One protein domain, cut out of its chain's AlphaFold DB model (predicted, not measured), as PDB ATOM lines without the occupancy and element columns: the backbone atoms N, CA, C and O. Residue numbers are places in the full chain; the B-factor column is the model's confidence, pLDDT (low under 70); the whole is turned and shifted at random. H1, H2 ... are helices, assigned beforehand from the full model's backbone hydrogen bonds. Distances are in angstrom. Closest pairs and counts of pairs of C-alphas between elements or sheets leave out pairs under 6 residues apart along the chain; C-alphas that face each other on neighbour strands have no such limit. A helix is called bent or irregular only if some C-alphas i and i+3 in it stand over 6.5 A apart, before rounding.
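AT A GLANCE: This is residues 91 to 204 of the 349 residues of an uncharacterized protein of Acinetobacter sp. ANC 3880 (UniProt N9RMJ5). A long helical hairpin, H1 and H2, packs through the side of H2 on H4, the first of three shorter helices, H4, H5 and H7, which run side by side in a small bundle with H5 and H7 both packed on H4. At one end of the longest axis the chain leaves H2, makes the small helix H3, which touches no other helix and comes near H2 at residues 135 and 148, and comes back to H4, while the short H6 joins H5 to H7. The printed part has 114 residues with seven named helices, H1 to H7 in order, and no named strand, and its class is all helix. It is compact, with a radius of gyration of the C-alphas of 14.9 A, yet elongated, with spans of 46 by 29 by 18 A.

HOW THE PARTS SIT: Start with H1, residues 91 to 112, and H2, residues 116 to 135: they form a hairpin, touch closest at the C-alphas of Ala 110 and Lys 119, 4.7 A apart, and run opposite ways at a shallow tilt of 18 degrees. H3, residues 141 to 149, is close to H2 but not clearly touching; their closest C-alphas are those of Asn 135 and Ala 148, 6.9 A apart. The hub is H4, residues 155 to 167, which touches H2 closest at the C-alphas of Ala 120 and Ala 164, 4.7 A apart, at a shallow tilt of 23 degrees, opposite ways. H5, residues 171 to 184, makes a hairpin with H4; their closest C-alphas, Val 162 and Ala 174, are 5.0 A apart. Next comes H6, residues 186 to 190, close to H5 but not clearly touching, with the C-alphas of Phe 182 and Lys 189 closest at 6.6 A. H7, residues 192 to 203, touches H4 and runs the same way at a shallow tilt of 7 degrees; the closest C-alphas, Asp 159 and Ile 197, are 5.9 A apart. H5 and H7 only just touch, with 3 pairs of C-alphas within 8 A, the closest being Gln 171 and Ile 201 at 6.3 A. H4, H5 and H7 are an up and down bundle, each running against the one before it. In H1 to H4 every O i to N i+4 pair is within hydrogen-bond range; the counts are 9 of 10 in H5, 7 of 8 in H7 and 0 of 1 in H6, where 1 of 2 O i to N i+3 pairs is.

IN THESE COORDINATES: Find C-alpha 91 at (-21.941, -42.379, 35.633); from there H1 runs 32.0 A. H2 runs 28.9 A to C-alpha 135 at (-10.141, -49.813, 36.525). H6 is only just irregular, with C-alphas 187 and 190 6.7 A apart. H7 ends at C-alpha 203, at (21.721, -48.673, 42.160).

THE WHOLE: The two C-alphas farthest apart, Gly 141 and Arg 203, are 45.9 A apart. The printed part has no cut, its six links between helices are tight, and no printed residue is under 70 in pLDDT.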
ATOM      1  N   GLU A  91     -22.336 -42.527  34.230       91.88
ATOM      2  CA  GLU A  91     -21.941 -42.379  35.633       91.88
ATOM      3  C   GLU A  91     -20.456 -42.723  35.812       91.88
ATOM      4  O   GLU A  91     -19.688 -41.917  36.343       91.88
ATOM      5  N   ALA A  92     -20.022 -43.864  35.264       89.25
ATOM      6  CA  ALA A  92     -18.616 -44.259  35.263       89.25
ATOM      7  C   ALA A  92     -17.739 -43.242  34.519       89.25
ATOM      8  O   ALA A  92     -16.631 -42.946  34.964       89.25
ATOM      9  N   LEU A  93     -18.229 -42.655  33.421       83.88
ATOM     10  CA  LEU A  93     -17.525 -41.592  32.705       83.88
ATOM     11  C   LEU A  93     -17.345 -40.340  33.572       83.88
ATOM     12  O   LEU A  93     -16.240 -39.798  33.625       83.88
ATOM     13  N   SER A  94     -18.400 -39.893  34.262       84.62
ATOM     14  CA  SER A  94     -18.315 -38.753  35.183       84.62
ATOM     15  C   SER A  94     -17.284 -39.016  36.278       84.62
ATOM     16  O   SER A  94     -16.367 -38.217  36.475       84.62
ATOM     17  N   HIS A  95     -17.363 -40.184  36.918       92.06
ATOM     18  CA  HIS A  95     -16.423 -40.579  37.959       92.06
ATOM     19  C   HIS A  95     -14.979 -40.663  37.438       92.06
ATOM     20  O   HIS A  95     -14.048 -40.146  38.060       92.06
ATOM     21  N   ARG A  96     -14.777 -41.240  36.247       88.75
ATOM     22  CA  ARG A  96     -13.454 -41.331  35.620       88.75
ATOM     23  C   ARG A  96     -12.859 -39.956  35.332       88.75
ATOM     24  O   ARG A  96     -11.660 -39.774  35.524       88.75
ATOM     25  N   ASN A  97     -13.670 -38.988  34.903       82.69
ATOM     26  CA  ASN A  97     -13.217 -37.616  34.657       82.69
ATOM     27  C   ASN A  97     -12.764 -36.920  35.951       82.69
ATOM     28  O   ASN A  97     -11.760 -36.205  35.948       82.69
ATOM     29  N   GLU A  98     -13.459 -37.149  37.067       93.38
ATOM     30  CA  GLU A  98     -13.040 -36.639  38.378       93.38
ATOM     31  C   GLU A  98     -11.702 -37.240  38.819       93.38
ATOM     32  O   GLU A  98     -10.814 -36.509  39.268       93.38
ATOM     33  N   ILE A  99     -11.531 -38.558  38.654       94.50
ATOM     34  CA  ILE A  99     -10.264 -39.242  38.940       94.50
ATOM     35  C   ILE A  99      -9.151 -38.693  38.045       94.50
ATOM     36  O   ILE A  99      -8.071 -38.388  38.540       94.50
ATOM     37  N   GLU A 100      -9.402 -38.525  36.746       90.81
ATOM     38  CA  GLU A 100      -8.407 -38.003  35.806       90.81
ATOM     39  C   GLU A 100      -7.972 -36.575  36.176       90.81
ATOM     40  O   GLU A 100      -6.793 -36.234  36.075       90.81
ATOM     41  N   SER A 101      -8.907 -35.740  36.636       86.75
ATOM     42  CA  SER A 101      -8.609 -34.393  37.132       86.75
ATOM     43  C   SER A 101      -7.697 -34.437  38.364       86.75
ATOM     44  O   SER A 101      -6.678 -33.741  38.402       86.75
ATOM     45  N   LYS A 102      -8.008 -35.309  39.335       95.69
ATOM     46  CA  LYS A 102      -7.173 -35.530  40.527       95.69
ATOM     47  C   LYS A 102      -5.788 -36.054  40.152       95.69
ATOM     48  O   LYS A 102      -4.803 -35.467  40.578       95.69
ATOM     49  N   LEU A 103      -5.710 -37.069  39.288       94.38
ATOM     50  CA  LEU A 103      -4.459 -37.628  38.772       94.38
ATOM     51  C   LEU A 103      -3.570 -36.541  38.161       94.38
ATOM     52  O   LEU A 103      -2.421 -36.384  38.567       94.38
ATOM     53  N   LYS A 104      -4.109 -35.758  37.217       87.50
ATOM     54  CA  LYS A 104      -3.364 -34.688  36.537       87.50
ATOM     55  C   LYS A 104      -2.842 -33.646  37.518       87.50
ATOM     56  O   LYS A 104      -1.693 -33.228  37.398       87.50
ATOM     57  N   LYS A 105      -3.676 -33.244  38.480       88.94
ATOM     58  CA  LYS A 105      -3.283 -32.296  39.522       88.94
ATOM     59  C   LYS A 105      -2.171 -32.871  40.403       88.94
ATOM     60  O   LYS A 105      -1.148 -32.225  40.574       88.94
ATOM     61  N   THR A 106      -2.326 -34.093  40.905       96.06
ATOM     62  CA  THR A 106      -1.334 -34.732  41.779       96.06
ATOM     63  C   THR A 106      -0.004 -34.980  41.063       96.06
ATOM     64  O   THR A 106       1.051 -34.740  41.644       96.06
ATOM     65  N   GLU A 107      -0.020 -35.400  39.793       92.81
ATOM     66  CA  GLU A 107       1.206 -35.522  38.991       92.81
ATOM     67  C   GLU A 107       1.927 -34.183  38.838       92.81
ATOM     68  O   GLU A 107       3.155 -34.123  38.902       92.81
ATOM     69  N   LEU A 108       1.172 -33.106  38.625       86.81
ATOM     70  CA  LEU A 108       1.736 -31.772  38.539       86.81
ATOM     71  C   LEU A 108       2.333 -31.321  39.872       86.81
ATOM     72  O   LEU A 108       3.465 -30.837  39.887       86.81
ATOM     73  N   ASP A 109       1.592 -31.483  40.966       90.31
ATOM     74  CA  ASP A 109       2.056 -31.130  42.305       90.31
ATOM     75  C   ASP A 109       3.363 -31.889  42.612       90.31
ATOM     76  O   ASP A 109       4.343 -31.284  43.046       90.31
ATOM     77  N   ALA A 110       3.455 -33.178  42.251       93.38
ATOM     78  CA  ALA A 110       4.684 -33.971  42.368       93.38
ATOM     79  C   ALA A 110       5.837 -33.420  41.506       93.38
ATOM     80  O   ALA A 110       7.000 -33.374  41.921       93.38
ATOM     81  N   GLU A 111       5.551 -32.998  40.274       88.75
ATOM     82  CA  GLU A 111       6.560 -32.402  39.400       88.75
ATOM     83  C   GLU A 111       7.097 -31.084  39.965       88.75
ATOM     84  O   GLU A 111       8.301 -30.842  39.834       88.75
ATOM     85  N   LEU A 112       6.239 -30.280  40.602       86.00
ATOM     86  CA  LEU A 112       6.562 -28.974  41.179       86.00
ATOM     87  C   LEU A 112       7.140 -29.035  42.600       86.00
ATOM     88  O   LEU A 112       7.761 -28.051  43.010       86.00
ATOM     89  N   ALA A 113       6.960 -30.147  43.316       89.19
ATOM     90  CA  ALA A 113       7.489 -30.353  44.659       89.19
ATOM     91  C   ALA A 113       9.022 -30.236  44.688       89.19
ATOM     92  O   ALA A 113       9.733 -30.828  43.861       89.19
ATOM     93  N   THR A 114       9.522 -29.456  45.649       85.44
ATOM     94  CA  THR A 114      10.957 -29.238  45.885       85.44
ATOM     95  C   THR A 114      11.538 -30.277  46.833       85.44
ATOM     96  O   THR A 114      12.674 -30.705  46.639       85.44
ATOM     97  N   GLU A 115      10.750 -30.718  47.815       90.88
ATOM     98  CA  GLU A 115      11.158 -31.719  48.793       90.88
ATOM     99  C   GLU A 115      11.032 -33.133  48.222       90.88
ATOM    100  O   GLU A 115       9.993 -33.532  47.690       90.88
ATOM    101  N   VAL A 116      12.102 -33.921  48.347       92.50
ATOM    102  CA  VAL A 116      12.176 -35.262  47.739       92.50
ATOM    103  C   VAL A 116      11.154 -36.238  48.323       92.50
ATOM    104  O   VAL A 116      10.588 -37.037  47.580       92.50
ATOM    105  N   ASN A 117      10.874 -36.147  49.627       95.00
ATOM    106  CA  ASN A 117       9.888 -37.001  50.293       95.00
ATOM    107  C   ASN A 117       8.460 -36.675  49.848       95.00
ATOM    108  O   ASN A 117       7.735 -37.575  49.434       95.00
ATOM    109  N   GLU A 118       8.097 -35.390  49.840       96.19
ATOM    110  CA  GLU A 118       6.795 -34.925  49.351       96.19
ATOM    111  C   GLU A 118       6.578 -35.344  47.890       96.19
ATOM    112  O   GLU A 118       5.538 -35.897  47.534       96.19
ATOM    113  N   LYS A 119       7.602 -35.166  47.046       95.62
ATOM    114  CA  LYS A 119       7.579 -35.598  45.647       95.62
ATOM    115  C   LYS A 119       7.320 -37.096  45.492       95.62
ATOM    116  O   LYS A 119       6.558 -37.496  44.612       95.62
ATOM    117  N   ALA A 120       7.962 -37.923  46.317       97.38
ATOM    118  CA  ALA A 120       7.767 -39.368  46.303       97.38
ATOM    119  C   ALA A 120       6.337 -39.749  46.712       97.38
ATOM    120  O   ALA A 120       5.696 -40.540  46.017       97.38
ATOM    121  N   ASP A 121       5.815 -39.144  47.781       98.38
ATOM    122  CA  ASP A 121       4.460 -39.411  48.268       98.38
ATOM    123  C   ASP A 121       3.392 -38.990  47.246       98.38
ATOM    124  O   ASP A 121       2.464 -39.754  46.976       98.38
ATOM    125  N   LEU A 122       3.561 -37.833  46.596       98.38
ATOM    126  CA  LEU A 122       2.649 -37.373  45.546       98.38
ATOM    127  C   LEU A 122       2.673 -38.289  44.313       98.38
ATOM    128  O   LEU A 122       1.616 -38.593  43.766       98.38
ATOM    129  N   PHE A 123       3.833 -38.798  43.878       98.38
ATOM    130  CA  PHE A 123       3.860 -39.763  42.769       98.38
ATOM    131  C   PHE A 123       3.263 -41.129  43.138       98.38
ATOM    132  O   PHE A 123       2.640 -41.761  42.281       98.38
ATOM    133  N   ILE A 124       3.399 -41.583  44.390       98.38
ATOM    134  CA  ILE A 124       2.680 -42.775  44.870       98.38
ATOM    135  C   ILE A 124       1.169 -42.536  44.814       98.38
ATOM    136  O   ILE A 124       0.422 -43.392  44.343       98.38
ATOM    137  N   GLU A 125       0.708 -41.374  45.272       98.50
ATOM    138  CA  GLU A 125      -0.708 -41.021  45.237       98.50
ATOM    139  C   GLU A 125      -1.231 -40.919  43.793       98.50
ATOM    140  O   GLU A 125      -2.303 -41.436  43.476       98.50
ATOM    141  N   ALA A 126      -0.434 -40.364  42.876       98.31
ATOM    142  CA  ALA A 126      -0.741 -40.368  41.449       98.31
ATOM    143  C   ALA A 126      -0.881 -41.800  40.896       98.31
ATOM    144  O   ALA A 126      -1.833 -42.075  40.169       98.31
ATOM    145  N   LEU A 127      -0.009 -42.745  41.272       98.06
ATOM    146  CA  LEU A 127      -0.165 -44.155  40.873       98.06
ATOM    147  C   LEU A 127      -1.486 -44.758  41.372       98.06
ATOM    148  O   LEU A 127      -2.124 -45.518  40.641       98.06
ATOM    149  N   ARG A 128      -1.938 -44.398  42.580       98.00
ATOM    150  CA  ARG A 128      -3.243 -44.841  43.101       98.00
ATOM    151  C   ARG A 128      -4.397 -44.277  42.277       98.00
ATOM    152  O   ARG A 128      -5.291 -45.037  41.901       98.00
ATOM    153  N   TYR A 129      -4.367 -42.987  41.936       98.25
ATOM    154  CA  TYR A 129      -5.372 -42.401  41.045       98.25
ATOM    155  C   TYR A 129      -5.339 -43.019  39.645       98.25
ATOM    156  O   TYR A 129      -6.401 -43.287  39.086       98.25
ATOM    157  N   HIS A 130      -4.156 -43.316  39.096       97.12
ATOM    158  CA  HIS A 130      -4.035 -44.028  37.818       97.12
ATOM    159  C   HIS A 130      -4.682 -45.412  37.885       97.12
ATOM    160  O   HIS A 130      -5.414 -45.789  36.973       97.12
ATOM    161  N   LYS A 131      -4.485 -46.153  38.981       96.69
ATOM    162  CA  LYS A 131      -5.136 -47.454  39.180       96.69
ATOM    163  C   LYS A 131      -6.657 -47.346  39.200       96.69
ATOM    164  O   LYS A 131      -7.327 -48.119  38.520       96.69
ATOM    165  N   LEU A 132      -7.201 -46.370  39.929       96.56
ATOM    166  CA  LEU A 132      -8.641 -46.098  39.929       96.56
ATOM    167  C   LEU A 132      -9.137 -45.740  38.520       96.56
ATOM    168  O   LEU A 132     -10.133 -46.295  38.061       96.56
ATOM    169  N   PHE A 133      -8.414 -44.873  37.808       94.31
ATOM    170  CA  PHE A 133      -8.733 -44.474  36.436       94.31
ATOM    171  C   PHE A 133      -8.761 -45.668  35.476       94.31
ATOM    172  O   PHE A 133      -9.739 -45.844  34.752       94.31
ATOM    173  N   ALA A 134      -7.715 -46.500  35.488       91.12
ATOM    174  CA  ALA A 134      -7.578 -47.667  34.621       91.12
ATOM    175  C   ALA A 134      -8.665 -48.722  34.875       91.12
ATOM    176  O   ALA A 134      -9.130 -49.358  33.933       91.12
ATOM    177  N   ASN A 135      -9.095 -48.869  36.132       92.19
ATOM    178  CA  ASN A 135     -10.141 -49.813  36.525       92.19
ATOM    179  C   ASN A 135     -11.566 -49.255  36.353       92.19
ATOM    180  O   ASN A 135     -12.531 -50.003  36.499       92.19
ATOM    181  N   THR A 136     -11.725 -47.966  36.037       91.94
ATOM    182  CA  THR A 136     -13.042 -47.359  35.793       91.94
ATOM    183  C   THR A 136     -13.408 -47.503  34.318       91.94
ATOM    184  O   THR A 136     -12.991 -46.716  33.459       91.94
ATOM    185  N   ILE A 137     -14.193 -48.535  34.019       90.44
ATOM    186  CA  ILE A 137     -14.604 -48.895  32.660       90.44
ATOM    187  C   ILE A 137     -15.862 -48.113  32.285       90.44
ATOM    188  O   ILE A 137     -16.869 -48.161  32.985       90.44
ATOM    189  N   ILE A 138     -15.778 -47.375  31.178       88.94
ATOM    190  CA  ILE A 138     -16.871 -46.534  30.664       88.94
ATOM    191  C   ILE A 138     -17.662 -47.212  29.542       88.94
ATOM    192  O   ILE A 138     -18.749 -46.759  29.205       88.94
ATOM    193  N   GLU A 139     -17.086 -48.247  28.932       87.31
ATOM    194  CA  GLU A 139     -17.734 -49.044  27.892       87.31
ATOM    195  C   GLU A 139     -18.728 -50.017  28.537       87.31
ATOM    196  O   GLU A 139     -18.555 -50.397  29.696       87.31
ATOM    197  N   ASN A 140     -19.719 -50.460  27.766       87.50
ATOM    198  CA  ASN A 140     -20.635 -51.535  28.144       87.50
ATOM    199  C   ASN A 140     -20.397 -52.804  27.302       87.50
ATOM    200  O   ASN A 140     -19.630 -52.809  26.332       87.50
ATOM    201  N   GLY A 141     -21.065 -53.891  27.693       91.25
ATOM    202  CA  GLY A 141     -21.082 -55.162  26.967       91.25
ATOM    203  C   GLY A 141     -19.722 -55.842  26.847       91.25
ATOM    204  O   GLY A 141     -18.873 -55.746  27.733       91.25
ATOM    205  N   LEU A 142     -19.513 -56.532  25.725       92.75
ATOM    206  CA  LEU A 142     -18.378 -57.431  25.557       92.75
ATOM    207  C   LEU A 142     -17.030 -56.698  25.602       92.75
ATOM    208  O   LEU A 142     -16.055 -57.208  26.156       92.75
ATOM    209  N   LEU A 143     -16.959 -55.479  25.058       89.56
ATOM    210  CA  LEU A 143     -15.731 -54.688  25.138       89.56
ATOM    211  C   LEU A 143     -15.387 -54.333  26.593       89.56
ATOM    212  O   LEU A 143     -14.213 -54.367  26.959       89.56
ATOM    213  N   ALA A 144     -16.384 -54.021  27.424       89.38
ATOM    214  CA  ALA A 144     -16.169 -53.708  28.834       89.38
ATOM    215  C   ALA A 144     -15.543 -54.886  29.587       89.38
ATOM    216  O   ALA A 144     -14.560 -54.710  30.306       89.38
ATOM    217  N   GLU A 145     -16.062 -56.095  29.362       92.38
ATOM    218  CA  GLU A 145     -15.525 -57.325  29.950       92.38
ATOM    219  C   GLU A 145     -14.058 -57.537  29.565       92.38
ATOM    220  O   GLU A 145     -13.220 -57.816  30.420       92.38
ATOM    221  N   LEU A 146     -13.715 -57.334  28.290       90.88
ATOM    222  CA  LEU A 146     -12.344 -57.491  27.801       90.88
ATOM    223  C   LEU A 146     -11.388 -56.445  28.381       90.88
ATOM    224  O   LEU A 146     -10.266 -56.786  28.760       90.88
ATOM    225  N   LEU A 147     -11.827 -55.189  28.501       88.69
ATOM    226  CA  LEU A 147     -11.032 -54.130  29.126       88.69
ATOM    227  C   LEU A 147     -10.760 -54.423  30.610       88.69
ATOM    228  O   LEU A 147      -9.653 -54.167  31.081       88.69
ATOM    229  N   ALA A 148     -11.719 -55.024  31.325       89.56
ATOM    230  CA  ALA A 148     -11.556 -55.417  32.729       89.56
ATOM    231  C   ALA A 148     -10.467 -56.476  32.934       89.56
ATOM    232  O   ALA A 148      -9.801 -56.504  33.967       89.56
ATOM    233  N   LEU A 149     -10.270 -57.351  31.948       89.19
ATOM    234  CA  LEU A 149      -9.267 -58.412  32.013       89.19
ATOM    235  C   LEU A 149      -7.839 -57.915  31.808       89.19
ATOM    236  O   LEU A 149      -6.888 -58.628  32.135       89.19
ATOM    237  N   ARG A 150      -7.681 -56.727  31.223       85.12
ATOM    238  CA  ARG A 150      -6.378 -56.174  30.873       85.12
ATOM    239  C   ARG A 150      -6.343 -54.660  31.114       85.12
ATOM    240  O   ARG A 150      -6.254 -53.892  30.151       85.12
ATOM    241  N   PRO A 151      -6.381 -54.218  32.381       85.69
ATOM    242  CA  PRO A 151      -6.279 -52.800  32.703       85.69
ATOM    243  C   PRO A 151      -4.911 -52.263  32.269       85.69
ATOM    244  O   PRO A 151      -3.908 -52.951  32.414       85.69
ATOM    245  N   LEU A 152      -4.846 -51.045  31.736       87.56
ATOM    246  CA  LEU A 152      -3.585 -50.468  31.256       87.56
ATOM    247  C   LEU A 152      -2.895 -49.658  32.357       87.56
ATOM    248  O   LEU A 152      -3.500 -48.780  32.979       87.56
ATOM    249  N   GLY A 153      -1.613 -49.933  32.576       92.31
ATOM    250  CA  GLY A 153      -0.783 -49.203  33.520       92.31
ATOM    251  C   GLY A 153      -0.244 -47.888  32.944       92.31
ATOM    252  O   GLY A 153      -0.589 -47.451  31.844       92.31
ATOM    253  N   SER A 154       0.604 -47.221  33.726       94.94
ATOM    254  CA  SER A 154       1.423 -46.089  33.290       94.94
ATOM    255  C   SER A 154       2.877 -46.316  33.698       94.94
ATOM    256  O   SER A 154       3.334 -45.871  34.753       94.94
ATOM    257  N   ILE A 155       3.636 -46.987  32.826       95.25
ATOM    258  CA  ILE A 155       5.050 -47.311  33.076       95.25
ATOM    259  C   ILE A 155       5.913 -46.051  33.269       95.25
ATOM    260  O   ILE A 155       6.929 -46.067  33.960       95.25
ATOM    261  N   GLN A 156       5.492 -44.928  32.679       95.00
ATOM    262  CA  GLN A 156       6.141 -43.628  32.850       95.00
ATOM    263  C   GLN A 156       5.910 -43.065  34.254       95.00
ATOM    264  O   GLN A 156       6.836 -42.522  34.852       95.00
ATOM    265  N   LEU A 157       4.691 -43.193  34.783       96.25
ATOM    266  CA  LEU A 157       4.379 -42.766  36.141       96.25
ATOM    267  C   LEU A 157       5.075 -43.666  37.169       96.25
ATOM    268  O   LEU A 157       5.599 -43.152  38.156       96.25
ATOM    269  N   LEU A 158       5.182 -44.972  36.889       98.19
ATOM    270  CA  LEU A 158       5.988 -45.894  37.693       98.19
ATOM    271  C   LEU A 158       7.458 -45.461  37.751       98.19
ATOM    272  O   LEU A 158       8.010 -45.350  38.842       98.19
ATOM    273  N   ASP A 159       8.088 -45.177  36.602       97.31
ATOM    274  CA  ASP A 159       9.484 -44.711  36.555       97.31
ATOM    275  C   ASP A 159       9.678 -43.438  37.394       97.31
ATOM    276  O   ASP A 159      10.619 -43.354  38.184       97.31
ATOM    277  N   LYS A 160       8.760 -42.466  37.289       96.44
ATOM    278  CA  LYS A 160       8.804 -41.241  38.105       96.44
ATOM    279  C   LYS A 160       8.693 -41.537  39.602       96.44
ATOM    280  O   LYS A 160       9.502 -41.012  40.369       96.44
ATOM    281  N   ALA A 161       7.741 -42.378  40.006       97.94
ATOM    282  CA  ALA A 161       7.528 -42.745  41.404       97.94
ATOM    283  C   ALA A 161       8.742 -43.476  41.993       97.94
ATOM    284  O   ALA A 161       9.250 -43.084  43.042       97.94
ATOM    285  N   VAL A 162       9.266 -44.480  41.282       98.19
ATOM    286  CA  VAL A 162      10.454 -45.238  41.699       98.19
ATOM    287  C   VAL A 162      11.665 -44.323  41.839       98.19
ATOM    288  O   VAL A 162      12.353 -44.363  42.857       98.19
ATOM    289  N   ARG A 163      11.921 -43.450  40.857       97.56
ATOM    290  CA  ARG A 163      13.029 -42.487  40.942       97.56
ATOM    291  C   ARG A 163      12.863 -41.533  42.120       97.56
ATOM    292  O   ARG A 163      13.849 -41.242  42.788       97.56
ATOM    293  N   ALA A 164      11.655 -41.033  42.370       97.06
ATOM    294  CA  ALA A 164      11.405 -40.148  43.502       97.06
ATOM    295  C   ALA A 164      11.639 -40.862  44.844       97.06
ATOM    296  O   ALA A 164      12.305 -40.303  45.708       97.06
ATOM    297  N   LEU A 165      11.194 -42.116  44.983       98.19
ATOM    298  CA  LEU A 165      11.423 -42.926  46.183       98.19
ATOM    299  C   LEU A 165      12.904 -43.218  46.420       98.19
ATOM    300  O   LEU A 165      13.394 -43.025  47.528       98.19
ATOM    301  N   VAL A 166      13.637 -43.622  45.382       97.88
ATOM    302  CA  VAL A 166      15.087 -43.854  45.486       97.88
ATOM    303  C   VAL A 166      15.825 -42.556  45.836       97.88
ATOM    304  O   VAL A 166      16.736 -42.572  46.655       97.88
ATOM    305  N   ALA A 167      15.419 -41.412  45.276       95.75
ATOM    306  CA  ALA A 167      16.002 -40.114  45.629       95.75
ATOM    307  C   ALA A 167      15.701 -39.677  47.074       95.75
ATOM    308  O   ALA A 167      16.461 -38.897  47.640       95.75
ATOM    309  N   ALA A 168      14.600 -40.162  47.646       96.06
ATOM    310  CA  ALA A 168      14.189 -39.920  49.024       96.06
ATOM    311  C   ALA A 168      14.735 -40.969  50.015       96.06
ATOM    312  O   ALA A 168      14.257 -41.025  51.144       96.06
ATOM    313  N   ASP A 169      15.699 -41.802  49.600       96.69
ATOM    314  CA  ASP A 169      16.289 -42.885  50.407       96.69
ATOM    315  C   ASP A 169      15.270 -43.957  50.861       96.69
ATOM    316  O   ASP A 169      15.393 -44.590  51.904       96.69
ATOM    317  N   ARG A 170      14.223 -44.178  50.054       97.44
ATOM    318  CA  ARG A 170      13.124 -45.131  50.313       97.44
ATOM    319  C   ARG A 170      13.169 -46.311  49.338       97.44
ATOM    320  O   ARG A 170      12.169 -46.658  48.708       97.44
ATOM    321  N   GLN A 171      14.344 -46.925  49.183       96.81
ATOM    322  CA  GLN A 171      14.590 -47.982  48.190       96.81
ATOM    323  C   GLN A 171      13.717 -49.231  48.404       96.81
ATOM    324  O   GLN A 171      13.191 -49.776  47.436       96.81
ATOM    325  N   GLU A 172      13.507 -49.654  49.654       97.56
ATOM    326  CA  GLU A 172      12.628 -50.790  49.973       97.56
ATOM    327  C   GLU A 172      11.190 -50.530  49.505       97.56
ATOM    328  O   GLU A 172      10.572 -51.360  48.842       97.56
ATOM    329  N   GLN A 173      10.675 -49.325  49.754       98.19
ATOM    330  CA  GLN A 173       9.350 -48.946  49.280       98.19
ATOM    331  C   GLN A 173       9.288 -48.826  47.753       98.19
ATOM    332  O   GLN A 173       8.266 -49.170  47.163       98.19
ATOM    333  N   ALA A 174      10.364 -48.371  47.102       98.25
ATOM    334  CA  ALA A 174      10.455 -48.362  45.644       98.25
ATOM    335  C   ALA A 174      10.310 -49.776  45.063       98.25
ATOM    336  O   ALA A 174       9.576 -49.950  44.091       98.25
ATOM    337  N   GLN A 175      10.943 -50.775  45.689       98.31
ATOM    338  CA  GLN A 175      10.808 -52.183  45.309       98.31
ATOM    339  C   GLN A 175       9.371 -52.685  45.502       98.31
ATOM    340  O   GLN A 175       8.796 -53.247  44.576       98.31
ATOM    341  N   ILE A 176       8.745 -52.390  46.648       98.38
ATOM    342  CA  ILE A 176       7.346 -52.768  46.921       98.38
ATOM    343  C   ILE A 176       6.392 -52.177  45.872       98.38
ATOM    344  O   ILE A 176       5.535 -52.882  45.342       98.38
ATOM    345  N   VAL A 177       6.533 -50.885  45.553       98.25
ATOM    346  CA  VAL A 177       5.700 -50.209  44.543       98.25
ATOM    347  C   VAL A 177       5.931 -50.804  43.153       98.25
ATOM    348  O   VAL A 177       4.969 -51.020  42.415       98.25
ATOM    349  N   PHE A 178       7.186 -51.090  42.804       98.31
ATOM    350  CA  PHE A 178       7.554 -51.726  41.543       98.31
ATOM    351  C   PHE A 178       6.932 -53.117  41.395       98.31
ATOM    352  O   PHE A 178       6.301 -53.395  40.378       98.31
ATOM    353  N   ASP A 179       7.030 -53.963  42.417       98.06
ATOM    354  CA  ASP A 179       6.479 -55.318  42.376       98.06
ATOM    355  C   ASP A 179       4.947 -55.302  42.337       98.06
ATOM    356  O   ASP A 179       4.336 -55.988  41.511       98.06
ATOM    357  N   GLN A 180       4.316 -54.461  43.165       97.75
ATOM    358  CA  GLN A 180       2.859 -54.321  43.203       97.75
ATOM    359  C   GLN A 180       2.292 -53.842  41.860       97.75
ATOM    360  O   GLN A 180       1.239 -54.319  41.434       97.75
ATOM    361  N   TYR A 181       2.998 -52.953  41.156       97.81
ATOM    362  CA  TYR A 181       2.587 -52.494  39.832       97.81
ATOM    363  C   TYR A 181       2.405 -53.658  38.852       97.81
ATOM    364  O   TYR A 181       1.425 -53.695  38.116       97.81
ATOM    365  N   PHE A 182       3.297 -54.651  38.855       96.25
ATOM    366  CA  PHE A 182       3.180 -55.787  37.936       96.25
ATOM    367  C   PHE A 182       2.278 -56.918  38.435       96.25
ATOM    368  O   PHE A 182       2.005 -57.848  37.671       96.25
ATOM    369  N   VAL A 183       1.816 -56.859  39.685       95.25
ATOM    370  CA  VAL A 183       0.650 -57.639  40.124       95.25
ATOM    371  C   VAL A 183      -0.610 -57.071  39.473       95.25
ATOM    372  O   VAL A 183      -1.427 -57.832  38.962       95.25
ATOM    373  N   ASP A 184      -0.729 -55.743  39.430       94.06
ATOM    374  CA  ASP A 184      -1.875 -55.054  38.828       94.06
ATOM    375  C   ASP A 184      -1.837 -55.085  37.283       94.06
ATOM    376  O   ASP A 184      -2.876 -55.225  36.636       94.06
ATOM    377  N   TYR A 185      -0.641 -55.004  36.688       94.25
ATOM    378  CA  TYR A 185      -0.420 -54.890  35.237       94.25
ATOM    379  C   TYR A 185       0.592 -55.930  34.713       94.25
ATOM    380  O   TYR A 185       1.668 -55.580  34.219       94.25
ATOM    381  N   PRO A 186       0.286 -57.241  34.785       92.50
ATOM    382  CA  PRO A 186       1.263 -58.300  34.510       92.50
ATOM    383  C   PRO A 186       1.808 -58.303  33.075       92.50
ATOM    384  O   PRO A 186       2.954 -58.688  32.855       92.50
ATOM    385  N   HIS A 187       1.023 -57.840  32.103       87.31
ATOM    386  CA  HIS A 187       1.407 -57.796  30.688       87.31
ATOM    387  C   HIS A 187       2.408 -56.681  30.353       87.31
ATOM    388  O   HIS A 187       2.953 -56.667  29.254       87.31
ATOM    389  N   GLU A 188       2.661 -55.736  31.263       91.50
ATOM    390  CA  GLU A 188       3.656 -54.681  31.045       91.50
ATOM    391  C   GLU A 188       5.079 -55.103  31.436       91.50
ATOM    392  O   GLU A 188       6.029 -54.370  31.161       91.50
ATOM    393  N   LYS A 189       5.257 -56.298  32.020       91.69
ATOM    394  CA  LYS A 189       6.576 -56.845  32.397       91.69
ATOM    395  C   LYS A 189       7.549 -56.953  31.217       91.69
ATOM    396  O   LYS A 189       8.758 -56.891  31.415       91.69
ATOM    397  N   GLU A 190       7.029 -57.102  30.001       88.75
ATOM    398  CA  GLU A 190       7.821 -57.257  28.774       88.75
ATOM    399  C   GLU A 190       8.330 -55.922  28.207       88.75
ATOM    400  O   GLU A 190       9.119 -55.901  27.259       88.75
ATOM    401  N   LEU A 191       7.902 -54.784  28.768       90.25
ATOM    402  CA  LEU A 191       8.338 -53.479  28.289       90.25
ATOM    403  C   LEU A 191       9.829 -53.265  28.582       90.25
ATOM    404  O   LEU A 191      10.319 -53.466  29.691       90.25
ATOM    405  N   THR A 192      10.555 -52.735  27.600       90.94
ATOM    406  CA  THR A 192      11.998 -52.449  27.711       90.94
ATOM    407  C   THR A 192      12.346 -51.510  28.871       90.94
ATOM    408  O   THR A 192      13.436 -51.600  29.440       90.94
ATOM    409  N   MET A 193      11.417 -50.630  29.258       91.56
ATOM    410  CA  MET A 193      11.573 -49.724  30.399       91.56
ATOM    411  C   MET A 193      11.656 -50.447  31.749       91.56
ATOM    412  O   MET A 193      12.302 -49.926  32.653       91.56
ATOM    413  N   VAL A 194      11.075 -51.643  31.896       95.06
ATOM    414  CA  VAL A 194      11.046 -52.382  33.173       95.06
ATOM    415  C   VAL A 194      12.461 -52.646  33.683       95.06
ATOM    416  O   VAL A 194      12.787 -52.318  34.823       95.06
ATOM    417  N   ALA A 195      13.344 -53.131  32.806       94.69
ATOM    418  CA  ALA A 195      14.744 -53.381  33.139       94.69
ATOM    419  C   ALA A 195      15.519 -52.096  33.492       94.69
ATOM    420  O   ALA A 195      16.489 -52.139  34.247       94.69
ATOM    421  N   LEU A 196      15.119 -50.942  32.944       94.69
ATOM    422  CA  LEU A 196      15.735 -49.655  33.276       94.69
ATOM    423  C   LEU A 196      15.315 -49.175  34.665       94.69
ATOM    424  O   LEU A 196      16.162 -48.669  35.398       94.69
ATOM    425  N   ILE A 197      14.042 -49.350  35.024       96.12
ATOM    426  CA  ILE A 197      13.504 -48.987  36.340       96.12
ATOM    427  C   ILE A 197      14.102 -49.895  37.422       96.12
ATOM    428  O   ILE A 197      14.594 -49.388  38.426       96.12
ATOM    429  N   ALA A 198      14.173 -51.211  37.189       96.56
ATOM    430  CA  ALA A 198      14.804 -52.154  38.117       96.56
ATOM    431  C   ALA A 198      16.261 -51.763  38.432       96.56
ATOM    432  O   ALA A 198      16.644 -51.655  39.594       96.56
ATOM    433  N   LYS A 199      17.046 -51.397  37.408       96.19
ATOM    434  CA  LYS A 199      18.420 -50.891  37.591       96.19
ATOM    435  C   LYS A 199      18.500 -49.605  38.415       96.19
ATOM    436  O   LYS A 199      19.537 -49.345  39.018       96.19
ATOM    437  N   VAL A 200      17.468 -48.756  38.402       95.69
ATOM    438  CA  VAL A 200      17.425 -47.562  39.266       95.69
ATOM    439  C   VAL A 200      17.299 -47.979  40.727       95.69
ATOM    440  O   VAL A 200      18.014 -47.428  41.559       95.69
ATOM    441  N   ILE A 201      16.445 -48.965  41.016       96.50
ATOM    442  CA  ILE A 201      16.275 -49.514  42.364       96.50
ATOM    443  C   ILE A 201      17.577 -50.173  42.816       96.50
ATOM    444  O   ILE A 201      18.095 -49.801  43.858       96.50
ATOM    445  N   GLU A 202      18.165 -51.062  42.010       95.81
ATOM    446  CA  GLU A 202      19.424 -51.759  42.331       95.81
ATOM    447  C   GLU A 202      20.575 -50.801  42.659       95.81
ATOM    448  O   GLU A 202      21.362 -51.049  43.569       95.81
ATOM    449  N   ARG A 203      20.682 -49.687  41.924       94.06
ATOM    450  CA  ARG A 203      21.721 -48.673  42.160       94.06
ATOM    451  C   ARG A 203      21.540 -47.916  43.474       94.06
ATOM    452  O   ARG A 203      22.495 -47.264  43.895       94.06
ATOM    453  N   GLY A 204      20.332 -47.896  44.042       91.06
ATOM    454  CA  GLY A 204      19.987 -47.179  45.277       91.06
ATOM    455  C   GLY A 204      20.195 -45.662  45.228       91.06
ATOM    456  O   GLY A 204      20.017 -44.971  46.219       91.06
TER     457      GLY A 204